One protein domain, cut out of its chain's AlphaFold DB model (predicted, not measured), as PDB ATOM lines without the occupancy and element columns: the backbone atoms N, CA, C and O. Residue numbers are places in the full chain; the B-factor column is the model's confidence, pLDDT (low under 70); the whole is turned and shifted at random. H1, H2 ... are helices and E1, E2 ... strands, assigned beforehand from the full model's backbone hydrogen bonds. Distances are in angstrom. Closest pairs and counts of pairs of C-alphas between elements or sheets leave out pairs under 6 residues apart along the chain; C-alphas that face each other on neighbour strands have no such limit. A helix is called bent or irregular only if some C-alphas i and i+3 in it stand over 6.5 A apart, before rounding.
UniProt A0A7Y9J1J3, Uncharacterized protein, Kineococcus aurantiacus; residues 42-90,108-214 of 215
ATOM      1  N   LEU A  42      52.379 126.608  62.466       82.25
ATOM      2  CA  LEU A  42      51.483 125.472  62.288       82.25
ATOM      3  C   LEU A  42      51.194 124.853  63.660       82.25
ATOM      4  O   LEU A  42      52.065 124.204  64.235       82.25
ATOM      5  N   ALA A  43      49.981 125.041  64.173       85.62
ATOM      6  CA  ALA A  43      49.559 124.471  65.451       85.62
ATOM      7  C   ALA A  43      49.167 122.996  65.323       85.62
ATOM      8  O   ALA A  43      49.523 122.177  66.168       85.62
ATOM      9  N   SER A  44      48.447 122.642  64.255       86.75
ATOM     10  CA  SER A  44      48.069 121.257  63.976       86.75
ATOM     11  C   SER A  44      47.877 121.012  62.486       86.75
ATOM     12  O   SER A  44      47.467 121.911  61.756       86.75
ATOM     13  N   ALA A  45      48.098 119.774  62.058       88.19
ATOM     14  CA  ALA A  45      47.759 119.295  60.727       88.19
ATOM     15  C   ALA A  45      47.009 117.966  60.844       88.19
ATOM     16  O   ALA A  45      47.469 117.052  61.527       88.19
ATOM     17  N   GLN A  46      45.864 117.870  60.177       90.62
ATOM     18  CA  GLN A  46      45.124 116.633  59.965       90.62
ATOM     19  C   GLN A  46      45.245 116.264  58.493       90.62
ATOM     20  O   GLN A  46      45.136 117.132  57.624       90.62
ATOM     21  N   VAL A  47      45.511 114.989  58.231       90.06
ATOM     22  CA  VAL A  47      45.700 114.468  56.879       90.06
ATOM     23  C   VAL A  47      44.868 113.211  56.735       90.06
ATOM     24  O   VAL A  47      45.020 112.276  57.521       90.06
ATOM     25  N   GLU A  48      44.018 113.192  55.722       90.25
ATOM     26  CA  GLU A  48      43.137 112.075  55.407       90.25
ATOM     27  C   GLU A  48      43.373 111.659  53.959       90.25
ATOM     28  O   GLU A  48      43.508 112.501  53.077       90.25
ATOM     29  N   THR A  49      43.478 110.357  53.707       88.88
ATOM     30  CA  THR A  49      43.715 109.823  52.363       88.88
ATOM     31  C   THR A  49      42.510 109.023  51.905       88.88
ATOM     32  O   THR A  49      42.123 108.057  52.568       88.88
ATOM     33  N   TYR A  50      41.975 109.384  50.749       88.56
ATOM     34  CA  TYR A  50      40.778 108.815  50.156       88.56
ATOM     35  C   TYR A  50      41.125 108.055  48.878       88.56
ATOM     36  O   TYR A  50      41.971 108.476  48.086       88.56
ATOM     37  N   GLY A  51      40.482 106.905  48.701       87.38
ATOM     38  CA  GLY A  51      40.671 106.067  47.523       87.38
ATOM     39  C   GLY A  51      39.964 106.603  46.286       87.38
ATOM     40  O   GLY A  51      39.135 107.506  46.404       87.38
ATOM     41  N   PRO A  52      40.266 106.032  45.110       86.44
ATOM     42  CA  PRO A  52      39.508 106.298  43.898       86.44
ATOM     43  C   PRO A  52      38.048 105.874  44.066       86.44
ATOM     44  O   PRO A  52      37.765 104.837  44.672       86.44
ATOM     45  N   ALA A  53      37.133 106.669  43.510       81.81
ATOM     46  CA  ALA A  53      35.708 106.341  43.490       81.81
ATOM     47  C   ALA A  53      35.429 105.066  42.675       81.81
ATOM     48  O   ALA A  53      34.580 104.263  43.061       81.81
ATOM     49  N   ASP A  54      36.211 104.852  41.611       80.25
ATOM     50  CA  ASP A  54      36.102 103.703  40.720       80.25
ATOM     51  C   ASP A  54      37.363 102.835  40.740       80.25
ATOM     52  O   ASP A  54      38.501 103.304  40.701       80.25
ATOM     53  N   THR A  55      37.163 101.518  40.741       81.94
ATOM     54  CA  THR A  55      38.242 100.544  40.550       81.94
ATOM     55  C   THR A  55      37.818  99.524  39.489       81.94
ATOM     56  O   THR A  55      36.902  98.744  39.760       81.94
ATOM     57  N   PRO A  56      38.456  99.468  38.295       83.38
ATOM     58  CA  PRO A  56      39.656 100.195  37.842       83.38
ATOM     59  C   PRO A  56      39.409 101.661  37.430       83.38
ATOM     60  O   PRO A  56      38.330 102.007  36.960       83.38
ATOM     61  N   ILE A  57      40.455 102.491  37.526       84.50
ATOM     62  CA  ILE A  57      40.452 103.925  37.197       84.50
ATOM     63  C   ILE A  57      40.599 104.121  35.676       84.50
ATOM     64  O   ILE A  57      41.438 103.483  35.025       84.50
ATOM     65  N   TYR A  58      39.817 105.043  35.111       72.56
ATOM     66  CA  TYR A  58      39.819 105.417  33.692       72.56
ATOM     67  C   TYR A  58      40.649 106.693  33.428       72.56
ATOM     68  O   TYR A  58      40.947 107.444  34.350       72.56
ATOM     69  N   PRO A  59      41.098 106.955  32.181       67.25
ATOM     70  CA  PRO A  59      42.164 107.932  31.902       67.25
ATOM     71  C   PRO A  59      41.817 109.405  32.163       67.25
ATOM     72  O   PRO A  59      42.695 110.252  32.023       67.25
ATOM     73  N   LYS A  60      40.571 109.724  32.516       69.00
ATOM     74  CA  LYS A  60      40.183 111.041  33.013       69.00
ATOM     75  C   LYS A  60      39.650 110.857  34.421       69.00
ATOM     76  O   LYS A  60      38.694 110.112  34.594       69.00
ATOM     77  N   CYS A  61      40.265 111.546  35.367       71.06
ATOM     78  CA  CYS A  61      39.675 111.779  36.669       71.06
ATOM     79  C   CYS A  61      39.181 113.214  36.674       71.06
ATOM     80  O   CYS A  61      39.907 114.120  36.261       71.06
ATOM     81  N   THR A  62      37.931 113.399  37.060       61.16
ATOM     82  CA  THR A  62      37.346 114.719  37.249       61.16
ATOM     83  C   THR A  62      37.087 114.917  38.727       61.16
ATOM     84  O   THR A  62      36.650 113.997  39.411       61.16
ATOM     85  N   THR A  63      37.343 116.119  39.218       54.34
ATOM     86  CA  THR A  63      36.737 116.594  40.457       54.34
ATOM     87  C   THR A  63      35.500 117.389  40.102       54.34
ATOM     88  O   THR A  63      35.603 118.543  39.678       54.34
ATOM     89  N   ASP A  64      34.336 116.779  40.283       55.03
ATOM     90  CA  ASP A  64      33.111 117.550  40.460       55.03
ATOM     91  C   ASP A  64      33.018 118.013  41.922       55.03
ATOM     92  O   ASP A  64      33.736 117.524  42.793       55.03
ATOM     93  N   TYR A  65      32.172 119.004  42.202       49.06
ATOM     94  CA  TYR A  65      31.832 119.390  43.571       49.06
ATOM     95  C   TYR A  65      30.610 118.573  44.027       49.06
ATOM     96  O   TYR A  65      29.584 118.635  43.342       49.06
ATOM     97  N   PRO A  66      30.644 117.846  45.165       53.66
ATOM     98  CA  PRO A  66      31.707 117.754  46.182       53.66
ATOM     99  C   PRO A  66      32.932 116.960  45.694       53.66
ATOM    100  O   PRO A  66      32.731 116.080  44.864       53.66
ATOM    101  N   PRO A  67      34.151 117.211  46.229       56.62
ATOM    102  CA  PRO A  67      35.427 116.699  45.710       56.62
ATOM    103  C   PRO A  67      35.560 115.179  45.884       56.62
ATOM    104  O   PRO A  67      36.304 114.671  46.719       56.62
ATOM    105  N   ILE A  68      34.808 114.423  45.098       58.69
ATOM    106  CA  ILE A  68      34.992 112.994  44.918       58.69
ATOM    107  C   ILE A  68      35.905 112.883  43.706       58.69
ATOM    108  O   ILE A  68      35.456 113.004  42.573       58.69
ATOM    109  N   SER A  69      37.209 112.741  43.947       67.94
ATOM    110  CA  SER A  69      38.136 112.452  42.855       67.94
ATOM    111  C   SER A  69      38.019 110.980  42.474       67.94
ATOM    112  O   SER A  69      38.293 110.098  43.294       67.94
ATOM    113  N   ASP A  70      37.707 110.708  41.207       78.38
ATOM    114  CA  ASP A  70      37.719 109.349  40.647       78.38
ATOM    115  C   ASP A  70      39.109 108.687  40.734       78.38
ATOM    116  O   ASP A  70      39.231 107.468  40.635       78.38
ATOM    117  N   CYS A  71      40.162 109.478  40.969       81.94
ATOM    118  CA  CYS A  71      41.541 109.023  41.144       81.94
ATOM    119  C   CYS A  71      41.941 108.767  42.604       81.94
ATOM    120  O   CYS A  71      42.971 108.134  42.851       81.94
ATOM    121  N   GLY A  72      41.154 109.246  43.566       87.69
ATOM    122  CA  GLY A  72      41.554 109.350  44.963       87.69
ATOM    123  C   GLY A  72      42.339 110.629  45.240       87.69
ATOM    124  O   GLY A  72      42.837 111.305  44.336       87.69
ATOM    125  N   TYR A  73      42.408 110.997  46.513       87.88
ATOM    126  CA  TYR A  73      42.953 112.280  46.936       87.88
ATOM    127  C   TYR A  73      43.441 112.250  48.383       87.88
ATOM    128  O   TYR A  73      43.212 111.303  49.138       87.88
ATOM    129  N   VAL A  74      44.142 113.306  48.775       87.75
ATOM    130  CA  VAL A  74      44.547 113.575  50.151       87.75
ATOM    131  C   VAL A  74      43.955 114.901  50.576       87.75
ATOM    132  O   VAL A  74      44.293 115.924  49.986       87.75
ATOM    133  N   ASP A  75      43.150 114.887  51.629       87.81
ATOM    134  CA  ASP A  75      42.682 116.101  52.283       87.81
ATOM    135  C   ASP A  75      43.627 116.505  53.403       87.81
ATOM    136  O   ASP A  75      44.071 115.697  54.223       87.81
ATOM    137  N   LEU A  76      43.910 117.799  53.444       85.94
ATOM    138  CA  LEU A  76      44.739 118.448  54.440       85.94
ATOM    139  C   LEU A  76      43.902 119.503  55.147       85.94
ATOM    140  O   LEU A  76      43.393 120.425  54.512       85.94
ATOM    141  N   ARG A  77      43.824 119.418  56.473       86.69
ATOM    142  CA  ARG A  77      43.261 120.477  57.317       86.69
ATOM    143  C   ARG A  77      44.353 120.988  58.238       86.69
ATOM    144  O   ARG A  77      44.853 120.250  59.087       86.69
ATOM    145  N   LEU A  78      44.749 122.239  58.060       83.06
ATOM    146  CA  LEU A  78      45.791 122.876  58.860       83.06
ATOM    147  C   LEU A  78      45.165 123.903  59.789       83.06
ATOM    148  O   LEU A  78      44.284 124.650  59.380       83.06
ATOM    149  N   THR A  79      45.675 123.978  61.012       84.62
ATOM    150  CA  THR A  79      45.379 125.063  61.946       84.62
ATOM    151  C   THR A  79      46.648 125.871  62.129       84.62
ATOM    152  O   THR A  79      47.660 125.346  62.602       84.62
ATOM    153  N   LEU A  80      46.594 127.141  61.755       81.00
ATOM    154  CA  LEU A  80      47.656 128.110  61.968       81.00
ATOM    155  C   LEU A  80      47.351 128.963  63.198       81.00
ATOM    156  O   LEU A  80      46.190 129.264  63.461       81.00
ATOM    157  N   THR A  81      48.385 129.365  63.932       80.06
ATOM    158  CA  THR A  81      48.305 130.283  65.079       80.06
ATOM    159  C   THR A  81      49.413 131.328  65.018       80.06
ATOM    160  O   THR A  81      50.283 131.263  64.154       80.06
ATOM    161  N   GLY A  82      49.413 132.296  65.936       72.12
ATOM    162  CA  GLY A  82      50.485 133.298  66.021       72.12
ATOM    163  C   GLY A  82      50.290 134.491  65.086       72.12
ATOM    164  O   GLY A  82      51.204 135.293  64.906       72.12
ATOM    165  N   PHE A  83      49.089 134.618  64.530       67.25
ATOM    166  CA  PHE A  83      48.548 135.890  64.076       67.25
ATOM    167  C   PHE A  83      48.535 136.859  65.273       67.25
ATOM    168  O   PHE A  83      48.175 136.450  66.382       67.25
ATOM    169  N   ASP A  84      48.941 138.126  65.092       56.28
ATOM    170  CA  ASP A  84      48.569 139.154  66.077       56.28
ATOM    171  C   ASP A  84      47.024 139.247  66.134       56.28
ATOM    172  O   ASP A  84      46.344 138.562  65.369       56.28
ATOM    173  N   ALA A  85      46.416 140.039  67.022       46.81
ATOM    174  CA  ALA A  85      44.943 140.145  67.077       46.81
ATOM    175  C   ALA A  85      44.290 140.544  65.719       46.81
ATOM    176  O   ALA A  85      43.069 140.500  65.563       46.81
ATOM    177  N   PHE A  86      45.116 140.907  64.731       47.56
ATOM    178  CA  PHE A  86      44.781 141.289  63.374       47.56
ATOM    179  C   PHE A  86      45.434 140.387  62.306       47.56
ATOM    180  O   PHE A  86      45.083 140.508  61.146       47.56
ATOM    181  N   GLY A  87      46.340 139.468  62.653       50.69
ATOM    182  CA  GLY A  87      47.022 138.520  61.771       50.69
ATOM    183  C   GLY A  87      47.702 139.078  60.526       50.69
ATOM    184  O   GLY A  87      47.997 138.289  59.637       50.69
ATOM    185  N   GLY A  88      47.908 140.395  60.430       53.31
ATOM    186  CA  GLY A  88      48.215 141.064  59.159       53.31
ATOM    187  C   GLY A  88      47.053 141.075  58.148       53.31
ATOM    188  O   GLY A  88      47.220 141.544  57.029       53.31
ATOM    189  N   VAL A  89      45.868 140.586  58.525       56.28
ATOM    190  CA  VAL A  89      44.631 140.625  57.740       56.28
ATOM    191  C   VAL A  89      43.845 141.882  58.124       56.28
ATOM    192  O   VAL A  89      43.243 141.987  59.200       56.28
ATOM    193  N   VAL A  90      43.860 142.868  57.232       58.12
ATOM    194  CA  VAL A  90      43.142 144.138  57.409       58.12
ATOM    195  C   VAL A  90      41.633 143.863  57.488       58.12
ATOM    196  O   VAL A  90      41.096 143.127  56.661       58.12
ATOM    197  N   SER A 108      44.928 133.510  48.795       51.66
ATOM    198  CA  SER A 108      45.031 132.211  48.118       51.66
ATOM    199  C   SER A 108      45.730 131.134  48.961       51.66
ATOM    200  O   SER A 108      46.704 130.528  48.506       51.66
ATOM    201  N   VAL A 109      45.319 130.941  50.220       49.62
ATOM    202  CA  VAL A 109      46.007 129.958  51.060       49.62
ATOM    203  C   VAL A 109      45.999 128.591  50.384       49.62
ATOM    204  O   VAL A 109      44.942 128.033  50.106       49.62
ATOM    205  N   GLY A 110      47.191 128.054  50.122       50.88
ATOM    206  CA  GLY A 110      47.362 126.762  49.464       50.88
ATOM    207  C   GLY A 110      47.777 126.837  47.994       50.88
ATOM    208  O   GLY A 110      47.898 125.788  47.371       50.88
ATOM    209  N   SER A 111      48.061 128.019  47.434       54.78
ATOM    210  CA  SER A 111      48.543 128.159  46.045       54.78
ATOM    211  C   SER A 111      49.948 127.586  45.804       54.78
ATOM    212  O   SER A 111      50.330 127.341  44.657       54.78
ATOM    213  N   ARG A 112      50.739 127.360  46.861       71.12
ATOM    214  CA  ARG A 112      52.112 126.851  46.756       71.12
ATOM    215  C   ARG A 112      52.276 125.609  47.615       71.12
ATOM    216  O   ARG A 112      52.150 125.668  48.830       71.12
ATOM    217  N   GLY A 113      52.619 124.478  47.014       79.38
ATOM    218  CA  GLY A 113      52.994 123.297  47.779       79.38
ATOM    219  C   GLY A 113      53.022 122.021  46.962       79.38
ATOM    220  O   GLY A 113      52.663 121.993  45.787       79.38
ATOM    221  N   SER A 114      53.513 120.960  47.592       89.81
ATOM    222  CA  SER A 114      53.632 119.649  46.960       89.81
ATOM    223  C   SER A 114      53.728 118.533  47.989       89.81
ATOM    224  O   SER A 114      54.160 118.749  49.127       89.81
ATOM    225  N   ALA A 115      53.392 117.320  47.565       92.81
ATOM    226  CA  ALA A 115      53.712 116.096  48.284       92.81
ATOM    227  C   ALA A 115      54.421 115.095  47.374       92.81
ATOM    228  O   ALA A 115      54.312 115.148  46.152       92.81
ATOM    229  N   ARG A 116      55.126 114.136  47.971       95.12
ATOM    230  CA  ARG A 116      55.664 112.980  47.251       95.12
ATOM    231  C   ARG A 116      54.743 111.798  47.455       95.12
ATOM    232  O   ARG A 116      54.301 111.553  48.574       95.12
ATOM    233  N   MET A 117      54.522 111.036  46.394       95.25
ATOM    234  CA  MET A 117      53.723 109.825  46.436       95.25
ATOM    235  C   MET A 117      54.497 108.632  45.888       95.25
ATOM    236  O   MET A 117      55.124 108.716  44.834       95.25
ATOM    237  N   HIS A 118      54.404 107.504  46.584       96.00
ATOM    238  CA  HIS A 118      54.726 106.182  46.060       96.00
ATOM    239  C   HIS A 118      53.442 105.358  45.962       96.00
ATOM    240  O   HIS A 118      52.736 105.217  46.956       96.00
ATOM    241  N   ALA A 119      53.164 104.782  44.798       94.19
ATOM    242  CA  ALA A 119      51.971 103.981  44.550       94.19
ATOM    243  C   ALA A 119      52.330 102.588  44.026       94.19
ATOM    244  O   ALA A 119      53.337 102.414  43.340       94.19
ATOM    245  N   ALA A 120      51.490 101.606  44.340       95.00
ATOM    246  CA  ALA A 120      51.472 100.303  43.692       95.00
ATOM    247  C   ALA A 120      50.199 100.204  42.845       95.00
ATOM    248  O   ALA A 120      49.103 100.398  43.368       95.00
ATOM    249  N   VAL A 121      50.344  99.899  41.556       94.19
ATOM    250  CA  VAL A 121      49.222  99.792  40.613       94.19
ATOM    251  C   VAL A 121      49.204  98.430  39.921       94.19
ATOM    252  O   VAL A 121      50.254  97.901  39.559       94.19
ATOM    253  N   ALA A 122      48.019  97.862  39.718       94.25
ATOM    254  CA  ALA A 122      47.801  96.722  38.829       94.25
ATOM    255  C   ALA A 122      47.401  97.212  37.430       94.25
ATOM    256  O   ALA A 122      46.683  98.204  37.299       94.25
ATOM    257  N   CYS A 123      47.870  96.518  36.389       92.81
ATOM    258  CA  CYS A 123      47.643  96.888  34.991       92.81
ATOM    259  C   CYS A 123      46.850  95.799  34.250       92.81
ATOM    260  O   CYS A 123      47.449  94.893  33.657       92.81
ATOM    261  N   GLY A 124      45.520  95.901  34.249       89.69
ATOM    262  CA  GLY A 124      44.628  94.838  33.776       89.69
ATOM    263  C   GLY A 124      44.901  93.523  34.511       89.69
ATOM    264  O   GLY A 124      45.090  93.525  35.724       89.69
ATOM    265  N   ASP A 125      45.019  92.426  33.765       91.31
ATOM    266  CA  ASP A 125      45.254  91.081  34.316       91.31
ATOM    267  C   ASP A 125      46.734  90.774  34.623       91.31
ATOM    268  O   ASP A 125      47.104  89.620  34.844       91.31
ATOM    269  N   ASP A 126      47.621  91.777  34.598       92.25
ATOM    270  CA  ASP A 126      49.035  91.576  34.929       92.25
ATOM    271  C   ASP A 126      49.178  91.231  36.422       92.25
ATOM    272  O   ASP A 126      48.879  92.076  37.273       92.25
ATOM    273  N   PRO A 127      49.675  90.030  36.774       87.81
ATOM    274  CA  PRO A 127      49.774  89.606  38.167       87.81
ATOM    275  C   PRO A 127      50.861  90.362  38.942       87.81
ATOM    276  O   PRO A 127      51.004  90.161  40.148       87.81
ATOM    277  N   ARG A 128      51.679  91.189  38.274       94.00
ATOM    278  CA  ARG A 128      52.779  91.932  38.895       94.00
ATOM    279  C   ARG A 128      52.406  93.406  39.069       94.00
ATOM    280  O   ARG A 128      52.351  94.133  38.072       94.00
ATOM    281  N   PRO A 129      52.259  93.886  40.318       94.31
ATOM    282  CA  PRO A 129      52.101  95.306  40.587       94.31
ATOM    283  C   PRO A 129      53.275  96.119  40.042       94.31
ATOM    284  O   PRO A 129      54.438  95.708  40.113       94.31
ATOM    285  N   ARG A 130      52.974  97.306  39.525       95.19
ATOM    286  CA  ARG A 130      53.958  98.302  39.103       95.19
ATOM    287  C   ARG A 130      54.076  99.363  40.181       95.19
ATOM    288  O   ARG A 130      53.074  99.814  40.729       95.19
ATOM    289  N   LEU A 131      55.307  99.748  40.492       94.94
ATOM    290  CA  LEU A 131      55.578 100.816  41.444       94.94
ATOM    291  C   LEU A 131      55.713 102.135  40.696       94.94
ATOM    292  O   LEU A 131      56.472 102.220  39.731       94.94
ATOM    293  N   VAL A 132      55.016 103.158  41.175       94.56
ATOM    294  CA  VAL A 132      55.060 104.504  40.610       94.56
ATOM    295  C   VAL A 132      55.494 105.495  41.673       94.56
ATOM    296  O   VAL A 132      55.166 105.353  42.852       94.56
ATOM    297  N   LYS A 133      56.256 106.501  41.252       95.12
ATOM    298  CA  LYS A 133      56.625 107.648  42.075       95.12
ATOM    299  C   LYS A 133      56.101 108.897  41.389       95.12
ATOM    300  O   LYS A 133      56.349 109.061  40.199       95.12
ATOM    301  N   SER A 134      55.410 109.750  42.127       93.19
ATOM    302  CA  SER A 134      54.880 111.005  41.601       93.19
ATOM    303  C   SER A 134      55.043 112.139  42.608       93.19
ATOM    304  O   SER A 134      55.250 111.904  43.802       93.19
ATOM    305  N   THR A 135      54.963 113.367  42.107       92.75
ATOM    306  CA  THR A 135      54.797 114.566  42.928       92.75
ATOM    307  C   THR A 135      53.357 115.016  42.773       92.75
ATOM    308  O   THR A 135      52.904 115.217  41.652       92.75
ATOM    309  N   LEU A 136      52.646 115.140  43.888       89.00
ATOM    310  CA  LEU A 136      51.267 115.601  43.894       89.00
ATOM    311  C   LEU A 136      51.282 117.123  44.055       89.00
ATOM    312  O   LEU A 136      51.846 117.601  45.053       89.00
ATOM    313  N   PRO A 137      50.733 117.887  43.099       85.00
ATOM    314  CA  PRO A 137      50.519 119.309  43.303       85.00
ATOM    315  C   PRO A 137      49.446 119.506  44.377       85.00
ATOM    316  O   PRO A 137      48.519 118.704  44.497       85.00
ATOM    317  N   ILE A 138      49.576 120.572  45.166       79.38
ATOM    318  CA  ILE A 138      48.448 121.022  45.977       79.38
ATOM    319  C   ILE A 138      47.451 121.702  45.053       79.38
ATOM    320  O   ILE A 138      47.805 122.620  44.313       79.38
ATOM    321  N   LEU A 139      46.209 121.246  45.125       76.00
ATOM    322  CA  LEU A 139      45.073 121.913  44.537       76.00
ATOM    323  C   LEU A 139      44.388 122.752  45.620       76.00
ATOM    324  O   LEU A 139      44.129 122.258  46.726       76.00
ATOM    325  N   PRO A 140      44.110 124.031  45.335       63.12
ATOM    326  CA  PRO A 140      43.369 124.873  46.257       63.12
ATOM    327  C   PRO A 140      41.950 124.300  46.462       63.12
ATOM    328  O   PRO A 140      41.231 124.104  45.485       63.12
ATOM    329  N   ALA A 141      41.519 124.074  47.709       60.25
ATOM    330  CA  ALA A 141      40.137 123.690  48.026       60.25
ATOM    331  C   ALA A 141      39.325 124.923  48.459       60.25
ATOM    332  O   ALA A 141      39.760 125.682  49.321       60.25
ATOM    333  N   THR A 142      38.146 125.148  47.879       56.59
ATOM    334  CA  THR A 142      37.269 126.271  48.249       56.59
ATOM    335  C   THR A 142      36.347 125.898  49.427       56.59
ATOM    336  O   THR A 142      35.724 124.836  49.381       56.59
ATOM    337  N   PRO A 143      36.180 126.751  50.466       52.09
ATOM    338  CA  PRO A 143      36.901 127.997  50.760       52.09
ATOM    339  C   PRO A 143      38.288 127.766  51.401       52.09
ATOM    340  O   PRO A 143      38.438 126.949  52.306       52.09
ATOM    341  N   TYR A 144      39.285 128.542  50.954       65.81
ATOM    342  CA  TYR A 144      40.717 128.368  51.268       65.81
ATOM    343  C   TYR A 144      41.085 128.597  52.736       65.81
ATOM    344  O   TYR A 144      42.006 127.972  53.268       65.81
ATOM    345  N   SER A 145      40.365 129.504  53.391       67.00
ATOM    346  CA  SER A 145      40.494 129.794  54.810       67.00
ATOM    347  C   SER A 145      39.150 130.228  55.381       67.00
ATOM    348  O   SER A 145      38.341 130.837  54.681       67.00
ATOM    349  N   ASP A 146      38.916 129.923  56.657       68.62
ATOM    350  CA  ASP A 146      37.786 130.465  57.416       68.62
ATOM    351  C   ASP A 146      38.000 131.929  57.851       68.62
ATOM    352  O   ASP A 146      37.051 132.578  58.297       68.62
ATOM    353  N   VAL A 147      39.207 132.477  57.659       64.06
ATOM    354  CA  VAL A 147      39.563 133.865  57.977       64.06
ATOM    355  C   VAL A 147      39.767 134.682  56.697       64.06
ATOM    356  O   VAL A 147      40.691 134.438  55.918       64.06
ATOM    357  N   ASN A 148      38.923 135.697  56.500       65.56
ATOM    358  CA  ASN A 148      39.079 136.733  55.479       65.56
ATOM    359  C   ASN A 148      38.709 138.121  56.026       65.56
ATOM    360  O   ASN A 148      38.281 138.223  57.173       65.56
ATOM    361  N   GLY A 149      38.857 139.180  55.223       61.75
ATOM    362  CA  GLY A 149      38.564 140.558  55.646       61.75
ATOM    363  C   GLY A 149      37.143 140.787  56.192       61.75
ATOM    364  O   GLY A 149      36.951 141.703  56.987       61.75
ATOM    365  N   TYR A 150      36.177 139.928  55.829       61.69
ATOM    366  CA  TYR A 150      34.773 139.965  56.265       61.69
ATOM    367  C   TYR A 150      34.437 138.976  57.393       61.69
ATOM    368  O   TYR A 150      33.587 139.259  58.232       61.69
ATOM    369  N   THR A 151      35.060 137.793  57.413       61.12
ATOM    370  CA  THR A 151      34.820 136.732  58.413       61.12
ATOM    371  C   THR A 151      35.816 136.772  59.562       61.12
ATOM    372  O   THR A 151      35.852 135.865  60.396       61.12
ATOM    373  N   ARG A 152      36.636 137.822  59.615       60.22
ATOM    374  CA  ARG A 152      37.585 138.070  60.686       60.22
ATOM    375  C   ARG A 152      36.843 138.298  62.005       60.22
ATOM    376  O   ARG A 152      36.377 139.387  62.310       60.22
ATOM    377  N   ILE A 153      36.766 137.240  62.796       55.88
ATOM    378  CA  ILE A 153      36.452 137.279  64.226       55.88
ATOM    379  C   ILE A 153      37.791 137.454  64.962       55.88
ATOM    380  O   ILE A 153      38.816 137.062  64.403       55.88
ATOM    381  N   ASP A 154      37.815 138.025  66.174       57.59
ATOM    382  CA  ASP A 154      38.998 138.148  67.055       57.59
ATOM    383  C   ASP A 154      39.634 136.774  67.383       57.59
ATOM    384  O   ASP A 154      39.557 136.257  68.497       57.59
ATOM    385  N   SER A 155      40.236 136.134  66.385       60.03
ATOM    386  CA  SER A 155      40.795 134.793  66.424       60.03
ATOM    387  C   SER A 155      42.274 134.886  66.098       60.03
ATOM    388  O   SER A 155      42.678 135.304  65.016       60.03
ATOM    389  N   ASN A 156      43.097 134.415  67.027       69.50
ATOM    390  CA  ASN A 156      44.529 134.212  66.826       69.50
ATOM    391  C   ASN A 156      44.838 132.939  66.015       69.50
ATOM    392  O   ASN A 156      45.983 132.472  66.013       69.50
ATOM    393  N   SER A 157      43.821 132.345  65.382       74.88
ATOM    394  CA  SER A 157      43.903 131.087  64.654       74.88
ATOM    395  C   SER A 157      43.169 131.150  63.316       74.88
ATOM    396  O   SER A 157      42.126 131.798  63.212       74.88
ATOM    397  N   ALA A 158      43.707 130.456  62.315       75.94
ATOM    398  CA  ALA A 158      43.088 130.289  61.004       75.94
ATOM    399  C   ALA A 158      43.127 128.816  60.597       75.94
ATOM    400  O   ALA A 158      44.131 128.130  60.822       75.94
ATOM    401  N   LYS A 159      42.052 128.331  59.981       78.19
ATOM    402  CA  LYS A 159      42.000 127.001  59.378       78.19
ATOM    403  C   LYS A 159      42.212 127.110  57.886       78.19
ATOM    404  O   LYS A 159      41.668 128.002  57.240       78.19
ATOM    405  N   LEU A 160      42.986 126.174  57.356       77.31
ATOM    406  CA  LEU A 160      43.273 126.046  55.938       77.31
ATOM    407  C   LEU A 160      42.873 124.656  55.477       77.31
ATOM    408  O   LEU A 160      43.177 123.673  56.160       77.31
ATOM    409  N   VAL A 161      42.234 124.581  54.315       79.12
ATOM    410  CA  VAL A 161      41.890 123.311  53.674       79.12
ATOM    411  C   VAL A 161      42.561 123.254  52.312       79.12
ATOM    412  O   VAL A 161      42.512 124.209  51.542       79.12
ATOM    413  N   ALA A 162      43.219 122.137  52.030       80.25
ATOM    414  CA  ALA A 162      43.883 121.885  50.762       80.25
ATOM    415  C   ALA A 162      43.713 120.417  50.375       80.25
ATOM    416  O   ALA A 162      43.644 119.551  51.250       80.25
ATOM    417  N   THR A 163      43.703 120.143  49.076       84.31
ATOM    418  CA  THR A 163      43.552 118.786  48.552       84.31
ATOM    419  C   THR A 163      44.715 118.472  47.616       84.31
ATOM    420  O   THR A 163      45.183 119.332  46.877       84.31
ATOM    421  N   LEU A 164      45.234 117.247  47.659       86.50
ATOM    422  CA  LEU A 164      46.180 116.735  46.666       86.50
ATOM    423  C   LEU A 164      45.507 115.596  45.912       86.50
ATOM    424  O   LEU A 164      45.107 114.612  46.528       86.50
ATOM    425  N   GLU A 165      45.426 115.683  44.595       86.94
ATOM    426  CA  GLU A 165      44.892 114.587  43.791       86.94
ATOM    427  C   GLU A 165      45.954 113.528  43.526       86.94
ATOM    428  O   GLU A 165      47.127 113.835  43.286       86.94
ATOM    429  N   PHE A 166      45.546 112.260  43.563       89.31
ATOM    430  CA  PHE A 166      46.380 111.201  43.020       89.31
ATOM    431  C   PHE A 166      46.448 111.319  41.489       89.31
ATOM    432  O   PHE A 166      45.480 111.740  40.861       89.31
ATOM    433  N   PRO A 167      47.574 110.927  40.865       87.75
ATOM    434  CA  PRO A 167      47.732 110.991  39.423       87.75
ATOM    435  C   PRO A 167      46.722 110.107  38.695       87.75
ATOM    436  O   PRO A 167      46.358 109.020  39.153       87.75
ATOM    437  N   THR A 168      46.366 110.540  37.496       86.88
ATOM    438  CA  THR A 168      45.579 109.767  36.540       86.88
ATOM    439  C   THR A 168      46.320 108.516  36.057       86.88
ATOM    440  O   THR A 168      47.556 108.458  36.056       86.88
ATOM    441  N   PRO A 169      45.588 107.512  35.535       84.31
ATOM    442  CA  PRO A 169      46.178 106.365  34.841       84.31
ATOM    443  C   PRO A 169      47.220 106.735  33.781       84.31
ATOM    444  O   PRO A 169      48.243 106.058  33.650       84.31
ATOM    445  N   ALA A 170      46.980 107.820  33.038       83.50
ATOM    446  CA  ALA A 170      47.899 108.303  32.015       83.50
ATOM    447  C   ALA A 170      49.196 108.857  32.626       83.50
ATOM    448  O   ALA A 170      50.282 108.551  32.133       83.50
ATOM    449  N   GLU A 171      49.096 109.609  33.723       87.75
ATOM    450  CA  GLU A 171      50.244 110.181  34.437       87.75
ATOM    451  C   GLU A 171      51.082 109.125  35.158       87.75
ATOM    452  O   GLU A 171      52.296 109.286  35.286       87.75
ATOM    453  N   TYR A 172      50.479 108.004  35.571       86.75
ATOM    454  CA  TYR A 172      51.254 106.871  36.070       86.75
ATOM    455  C   TYR A 172      52.191 106.293  35.004       86.75
ATOM    456  O   TYR A 172      53.249 105.772  35.351       86.75
ATOM    457  N   GLY A 173      51.807 106.325  33.722       86.38
ATOM    458  CA  GLY A 173      52.642 105.924  32.581       86.38
ATOM    459  C   GLY A 173      53.060 104.444  32.519       86.38
ATOM    460  O   GLY A 173      53.634 104.011  31.523       86.38
ATOM    461  N   VAL A 174      52.768 103.634  33.545       89.81
ATOM    462  CA  VAL A 174      53.258 102.246  33.671       89.81
ATOM    463  C   VAL A 174      52.327 101.188  33.074       89.81
ATOM    464  O   VAL A 174      52.775 100.086  32.751       89.81
ATOM    465  N   CYS A 175      51.039 101.497  32.906       88.88
ATOM    466  CA  CYS A 175      50.048 100.544  32.395       88.88
ATOM    467  C   CYS A 175      49.754 100.696  30.891       88.88
ATOM    468  O   CYS A 175      49.127  99.810  30.300       88.88
ATOM    469  N   GLY A 176      50.254 101.754  30.243       86.38
ATOM    470  CA  GLY A 176      49.947 102.061  28.845       86.38
ATOM    471  C   GLY A 176      48.454 102.345  28.662       86.38
ATOM    472  O   GLY A 176      47.897 103.181  29.359       86.38
ATOM    473  N   LYS A 177      47.794 101.628  27.744       84.62
ATOM    474  CA  LYS A 177      46.338 101.730  27.505       84.62
ATOM    475  C   LYS A 177      45.495 100.769  28.358       84.62
ATOM    476  O   LYS A 177      44.291 100.670  28.142       84.62
ATOM    477  N   ARG A 178      46.116  99.994  29.253       87.75
ATOM    478  CA  ARG A 178      45.406  98.998  30.070       87.75
ATOM    479  C   ARG A 178      44.657  99.677  31.226       87.75
ATOM    480  O   ARG A 178      45.156 100.687  31.730       87.75
ATOM    481  N   PRO A 179      43.529  99.103  31.690       87.69
ATOM    482  CA  PRO A 179      42.886  99.532  32.929       87.69
ATOM    483  C   PRO A 179      43.893  99.557  34.079       87.69
ATOM    484  O   PRO A 179      44.721  98.649  34.195       87.69
ATOM    485  N   THR A 180      43.845 100.604  34.900       91.44
ATOM    486  CA  THR A 180      44.786 100.800  36.007       91.44
ATOM    487  C   THR A 180      44.033 100.748  37.324       91.44
ATOM    488  O   THR A 180      43.091 101.501  37.528       91.44
ATOM    489  N   THR A 181      44.466  99.881  38.231       92.44
ATOM    490  CA  THR A 181      43.900  99.777  39.577       92.44
ATOM    491  C   THR A 181      44.948 100.214  40.582       92.44
ATOM    492  O   THR A 181      46.016  99.606  40.656       92.44
ATOM    493  N   LEU A 182      44.655 101.249  41.366       91.50
ATOM    494  CA  LEU A 182      45.500 101.630  42.492       91.50
ATOM    495  C   LEU A 182      45.311 100.599  43.612       91.50
ATOM    496  O   LEU A 182      44.209 100.413  44.110       91.50
ATOM    497  N   LEU A 183      46.382  99.903  43.984       92.88
ATOM    498  CA  LEU A 183      46.360  98.897  45.054       92.88
ATOM    499  C   LEU A 183      46.743  99.503  46.401       92.88
ATOM    500  O   LEU A 183      46.287  99.063  47.450       92.88
ATOM    501  N   HIS A 184      47.658 100.467  46.370       93.94
ATOM    502  CA  HIS A 184      48.170 101.128  47.558       93.94
ATOM    503  C   HIS A 184      48.812 102.455  47.172       93.94
ATOM    504  O   HIS A 184      49.482 102.538  46.140       93.94
ATOM    505  N   ALA A 185      48.691 103.459  48.034       94.12
ATOM    506  CA  ALA A 185      49.400 104.723  47.897       94.12
ATOM    507  C   ALA A 185      49.999 105.150  49.238       94.12
ATOM    508  O   ALA A 185      49.389 104.969  50.287       94.12
ATOM    509  N   LYS A 186      51.200 105.726  49.196       95.44
ATOM    510  CA  LYS A 186      51.881 106.361  50.326       95.44
ATOM    511  C   LYS A 186      52.255 107.779  49.949       95.44
ATOM    512  O   LYS A 186      53.024 107.969  49.010       95.44
ATOM    513  N   VAL A 187      51.779 108.744  50.717       94.56
ATOM    514  CA  VAL A 187      52.054 110.170  50.569       94.56
ATOM    515  C   VAL A 187      52.915 110.648  51.727       94.56
ATOM    516  O   VAL A 187      52.684 110.300  52.882       94.56
ATOM    517  N   PHE A 188      53.956 111.414  51.425       94.81
ATOM    518  CA  PHE A 188      54.908 111.902  52.416       94.81
ATOM    519  C   PHE A 188      55.606 113.173  51.937       94.81
ATOM    520  O   PHE A 188      55.566 113.534  50.762       94.81
ATOM    521  N   GLY A 189      56.293 113.848  52.861       92.56
ATOM    522  CA  GLY A 189      57.033 115.070  52.538       92.56
ATOM    523  C   GLY A 189      56.122 116.200  52.061       92.56
ATOM    524  O   GLY A 189      56.504 116.933  51.156       92.56
ATOM    525  N   ILE A 190      54.929 116.304  52.648       91.31
ATOM    526  CA  ILE A 190      53.936 117.311  52.291       91.31
ATOM    527  C   ILE A 190      54.442 118.689  52.729       91.31
ATOM    528  O   ILE A 190      54.864 118.884  53.874       91.31
ATOM    529  N   THR A 191      54.407 119.630  51.796       90.44
ATOM    530  CA  THR A 191      54.756 121.037  51.986       90.44
ATOM    531  C   THR A 191      53.579 121.887  51.556       90.44
ATOM    532  O   THR A 191      53.091 121.719  50.443       90.44
ATOM    533  N   VAL A 192      53.118 122.768  52.439       84.31
ATOM    534  CA  VAL A 192      51.973 123.649  52.201       84.31
ATOM    535  C   VAL A 192      52.425 125.069  52.484       84.31
ATOM    536  O   VAL A 192      52.916 125.361  53.573       84.31
ATOM    537  N   GLY A 193      52.300 125.936  51.497       79.19
ATOM    538  CA  GLY A 193      52.632 127.342  51.570       79.19
ATOM    539  C   GLY A 193      51.425 128.218  51.292       79.19
ATOM    540  O   GLY A 193      50.456 127.806  50.651       79.19
ATOM    541  N   PHE A 194      51.499 129.430  51.813       73.56
ATOM    542  CA  PHE A 194      50.524 130.471  51.562       73.56
ATOM    543  C   PHE A 194      51.239 131.778  51.261       73.56
ATOM    544  O   PHE A 194      52.353 132.019  51.747       73.56
ATOM    545  N   ASP A 195      50.550 132.600  50.483       71.50
ATOM    546  CA  ASP A 195      51.021 133.910  50.082       71.50
ATOM    547  C   ASP A 195      50.439 134.914  51.065       71.50
ATOM    548  O   ASP A 195      49.236 134.937  51.335       71.50
ATOM    549  N   GLY A 196      51.318 135.666  51.707       62.19
ATOM    550  CA  GLY A 196      50.902 136.638  52.692       62.19
ATOM    551  C   GLY A 196      50.332 137.880  52.008       62.19
ATOM    552  O   GLY A 196      50.972 138.471  51.143       62.19
ATOM    553  N   GLU A 197      49.139 138.304  52.419       59.34
ATOM    554  CA  GLU A 197      48.549 139.589  52.029       59.34
ATOM    555  C   GLU A 197      48.490 140.537  53.239       59.34
ATOM    556  O   GLU A 197      48.618 140.109  54.391       59.34
ATOM    557  N   GLY A 198      48.352 141.845  52.987       55.75
ATOM    558  CA  GLY A 198      48.101 142.844  54.039       55.75
ATOM    559  C   GLY A 198      49.231 143.062  55.058       55.75
ATOM    560  O   GLY A 198      49.007 143.680  56.093       55.75
ATOM    561  N   GLY A 199      50.452 142.591  54.777       55.50
ATOM    562  CA  GLY A 199      51.583 142.639  55.719       55.50
ATOM    563  C   GLY A 199      51.861 141.311  56.428       55.50
ATOM    564  O   GLY A 199      52.836 141.205  57.174       55.50
ATOM    565  N   THR A 200      51.067 140.273  56.154       63.34
ATOM    566  CA  THR A 200      51.400 138.891  56.517       63.34
ATOM    567  C   THR A 200      52.602 138.429  55.684       63.34
ATOM    568  O   THR A 200      52.612 138.657  54.476       63.34
ATOM    569  N   PRO A 201      53.635 137.793  56.263       68.38
ATOM    570  CA  PRO A 201      54.730 137.241  55.475       68.38
ATOM    571  C   PRO A 201      54.325 135.926  54.800       68.38
ATOM    572  O   PRO A 201      53.637 135.105  55.409       68.38
ATOM    573  N   ASP A 202      54.863 135.674  53.606       75.12
ATOM    574  CA  ASP A 202      54.834 134.351  52.980       75.12
ATOM    575  C   ASP A 202      55.403 133.292  53.935       75.12
ATOM    576  O   ASP A 202      56.441 133.481  54.599       75.12
ATOM    577  N   ARG A 203      54.732 132.139  53.993       78.75
ATOM    578  CA  ARG A 203      55.165 131.005  54.815       78.75
ATOM    579  C   ARG A 203      54.971 129.688  54.094       78.75
ATOM    580  O   ARG A 203      54.095 129.515  53.258       78.75
ATOM    581  N   THR A 204      55.809 128.729  54.464       84.31
ATOM    582  CA  THR A 204      55.691 127.334  54.055       84.31
ATOM    583  C   THR A 204      55.863 126.457  55.278       84.31
ATOM    584  O   THR A 204      56.805 126.628  56.051       84.31
ATOM    585  N   PHE A 205      54.965 125.494  55.434       85.12
ATOM    586  CA  PHE A 205      55.002 124.503  56.491       85.12
ATOM    587  C   PHE A 205      55.234 123.125  55.908       85.12
ATOM    588  O   PHE A 205      54.740 122.775  54.835       85.12
ATOM    589  N   ARG A 206      55.972 122.319  56.662       89.94
ATOM    590  CA  ARG A 206      56.126 120.901  56.388       89.94
ATOM    591  C   ARG A 206      55.192 120.132  57.304       89.94
ATOM    592  O   ARG A 206      55.285 120.278  58.520       89.94
ATOM    593  N   VAL A 207      54.351 119.285  56.725       88.56
ATOM    594  CA  VAL A 207      53.525 118.351  57.491       88.56
ATOM    595  C   VAL A 207      54.320 117.048  57.643       88.56
ATOM    596  O   VAL A 207      54.612 116.385  56.640       88.56
ATOM    597  N   PRO A 208      54.766 116.695  58.862       86.31
ATOM    598  CA  PRO A 208      55.510 115.465  59.083       86.31
ATOM    599  C   PRO A 208      54.573 114.257  59.015       86.31
ATOM    600  O   PRO A 208      53.440 114.310  59.484       86.31
ATOM    601  N   GLY A 209      55.068 113.150  58.464       89.12
ATOM    602  CA  GLY A 209      54.334 111.888  58.428       89.12
ATOM    603  C   GLY A 209      54.451 111.148  57.104       89.12
ATOM    604  O   GLY A 209      55.001 111.648  56.115       89.12
ATOM    605  N   ILE A 210      53.941 109.922  57.129       93.06
ATOM    606  CA  ILE A 210      53.684 109.090  55.960       93.06
ATOM    607  C   ILE A 210      52.226 108.671  56.077       93.06
ATOM    608  O   ILE A 210      51.837 108.066  57.072       93.06
ATOM    609  N   PHE A 211      51.442 108.999  55.063       92.69
ATOM    610  CA  PHE A 211      50.005 108.776  55.023       92.69
ATOM    611  C   PHE A 211      49.723 107.766  53.934       92.69
ATOM    612  O   PHE A 211      50.284 107.870  52.844       92.69
ATOM    613  N   SER A 212      48.927 106.749  54.230       92.44
ATOM    614  CA  SER A 212      48.727 105.651  53.298       92.44
ATOM    615  C   SER A 212      47.265 105.362  53.072       92.44
ATOM    616  O   SER A 212      46.515 105.228  54.033       92.44
ATOM    617  N   TRP A 213      46.929 105.140  51.811       91.88
ATOM    618  CA  TRP A 213      45.653 104.591  51.405       91.88
ATOM    619  C   TRP A 213      45.818 103.131  50.962       91.88
ATOM    620  O   TRP A 213      46.778 102.785  50.263       91.88
ATOM    621  N   ALA A 214      44.876 102.284  51.369       87.25
ATOM    622  CA  ALA A 214      44.673 100.925  50.880       87.25
ATOM    623  C   ALA A 214      43.154 100.639  50.854       87.25
ATOM    624  O   ALA A 214      42.463 101.158  51.736       87.25
TER     625      ALA A 214
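This is residues 42 to 90 and 108 to 214 of the 215 residues of an uncharacterized protein of Kineococcus aurantiacus (UniProt A0A7Y9J1J3). You are looking at a long, narrow barrel made from one curled sheet of seven strands, bent back on itself so that edge strands E1 and E7 come near each other and nearly close it. The small helix H1 is on this sheet, and the long link of residues 51 to 72 lies outside the barrel. The printed part has 156 residues, in the order E1 E2 E3 E4 E5 H1 E6 E7, and its class is mostly strand; the sheet runs E1 - E2 - E5 - E4 - E3 - E6 - E7, all antiparallel. The whole is a rod of 59 by 28 by 20 A, only just compact, close to loose, with a radius of gyration of the C-alphas of 17.7 A.

Find C-alpha 42 at (51.483, 125.472, 62.288); from there E1 runs to residue 50, 23.2 A. E2 is residues 73 to 81, 26.1 A. After the cut, E3 holds residues 112 to 123, 32.5 A, and bends by 60 degrees at residue 120. E4, residues 130 to 145, starts at (53.958, 98.302, 39.103), is 37.7 A long and bends by 75 degrees at residue 142. E5 is residues 157 to 165, 26.6 A, and H1 is residues 169 to 172, 5.2 A. E6, residues 180 to 194, 34.0 A, bends by 85 degrees at residue 183; E7, residues 203 to 213, 28.3 A, bends by 64 degrees at residue 209 and ends at (45.653, 104.591, 51.405).

Start at E1, which forms a hairpin with E2: N 46 and O 77 are 2.8 A apart. E2 and E5 are antiparallel neighbours, with N 76 and O 162 within hydrogen-bond range at 2.8 A. E5 and E4, a hairpin, have N 139 and O 163 at 2.8 A. The pairing of E4 is staggered, with E3 over residues 130 to 137 and with E5 over 138 to 145. E3 and E4 are a hairpin, with N 117 and O 134 at 2.8 A; E3 E4 E5 form a meander, each strand the antiparallel neighbour of the one before. Next, E3 and E6 have N 118 and O 186 at 2.8 A, and the hairpin E6 and E7 has N 187 and O 211 at 2.7 A. This is a folded sheet, one sheet bent back into two leaves: E1 E2 E5 face E3 E6 E7, with E4 as the hinge. The closest C-alphas of E1 and E7, Thr 49 and Trp 213, are 5.7 A apart. H1 has a height over the sheet of 7.7 A and is too short for any O i to N i+4 pair.

The C-alphas of Ala 85 and Asp 125, the two farthest apart, are 59.0 A apart. Residues 91 to 107 are not printed, and C-alphas 90 and 108 are 15.2 A apart across this cut. The links E1 to E2 and E4 to E5 are long. Mean pLDDT of the printed part is 78.8; look for values under 70 at, among others, residues 83 to 90 and 140 to 156.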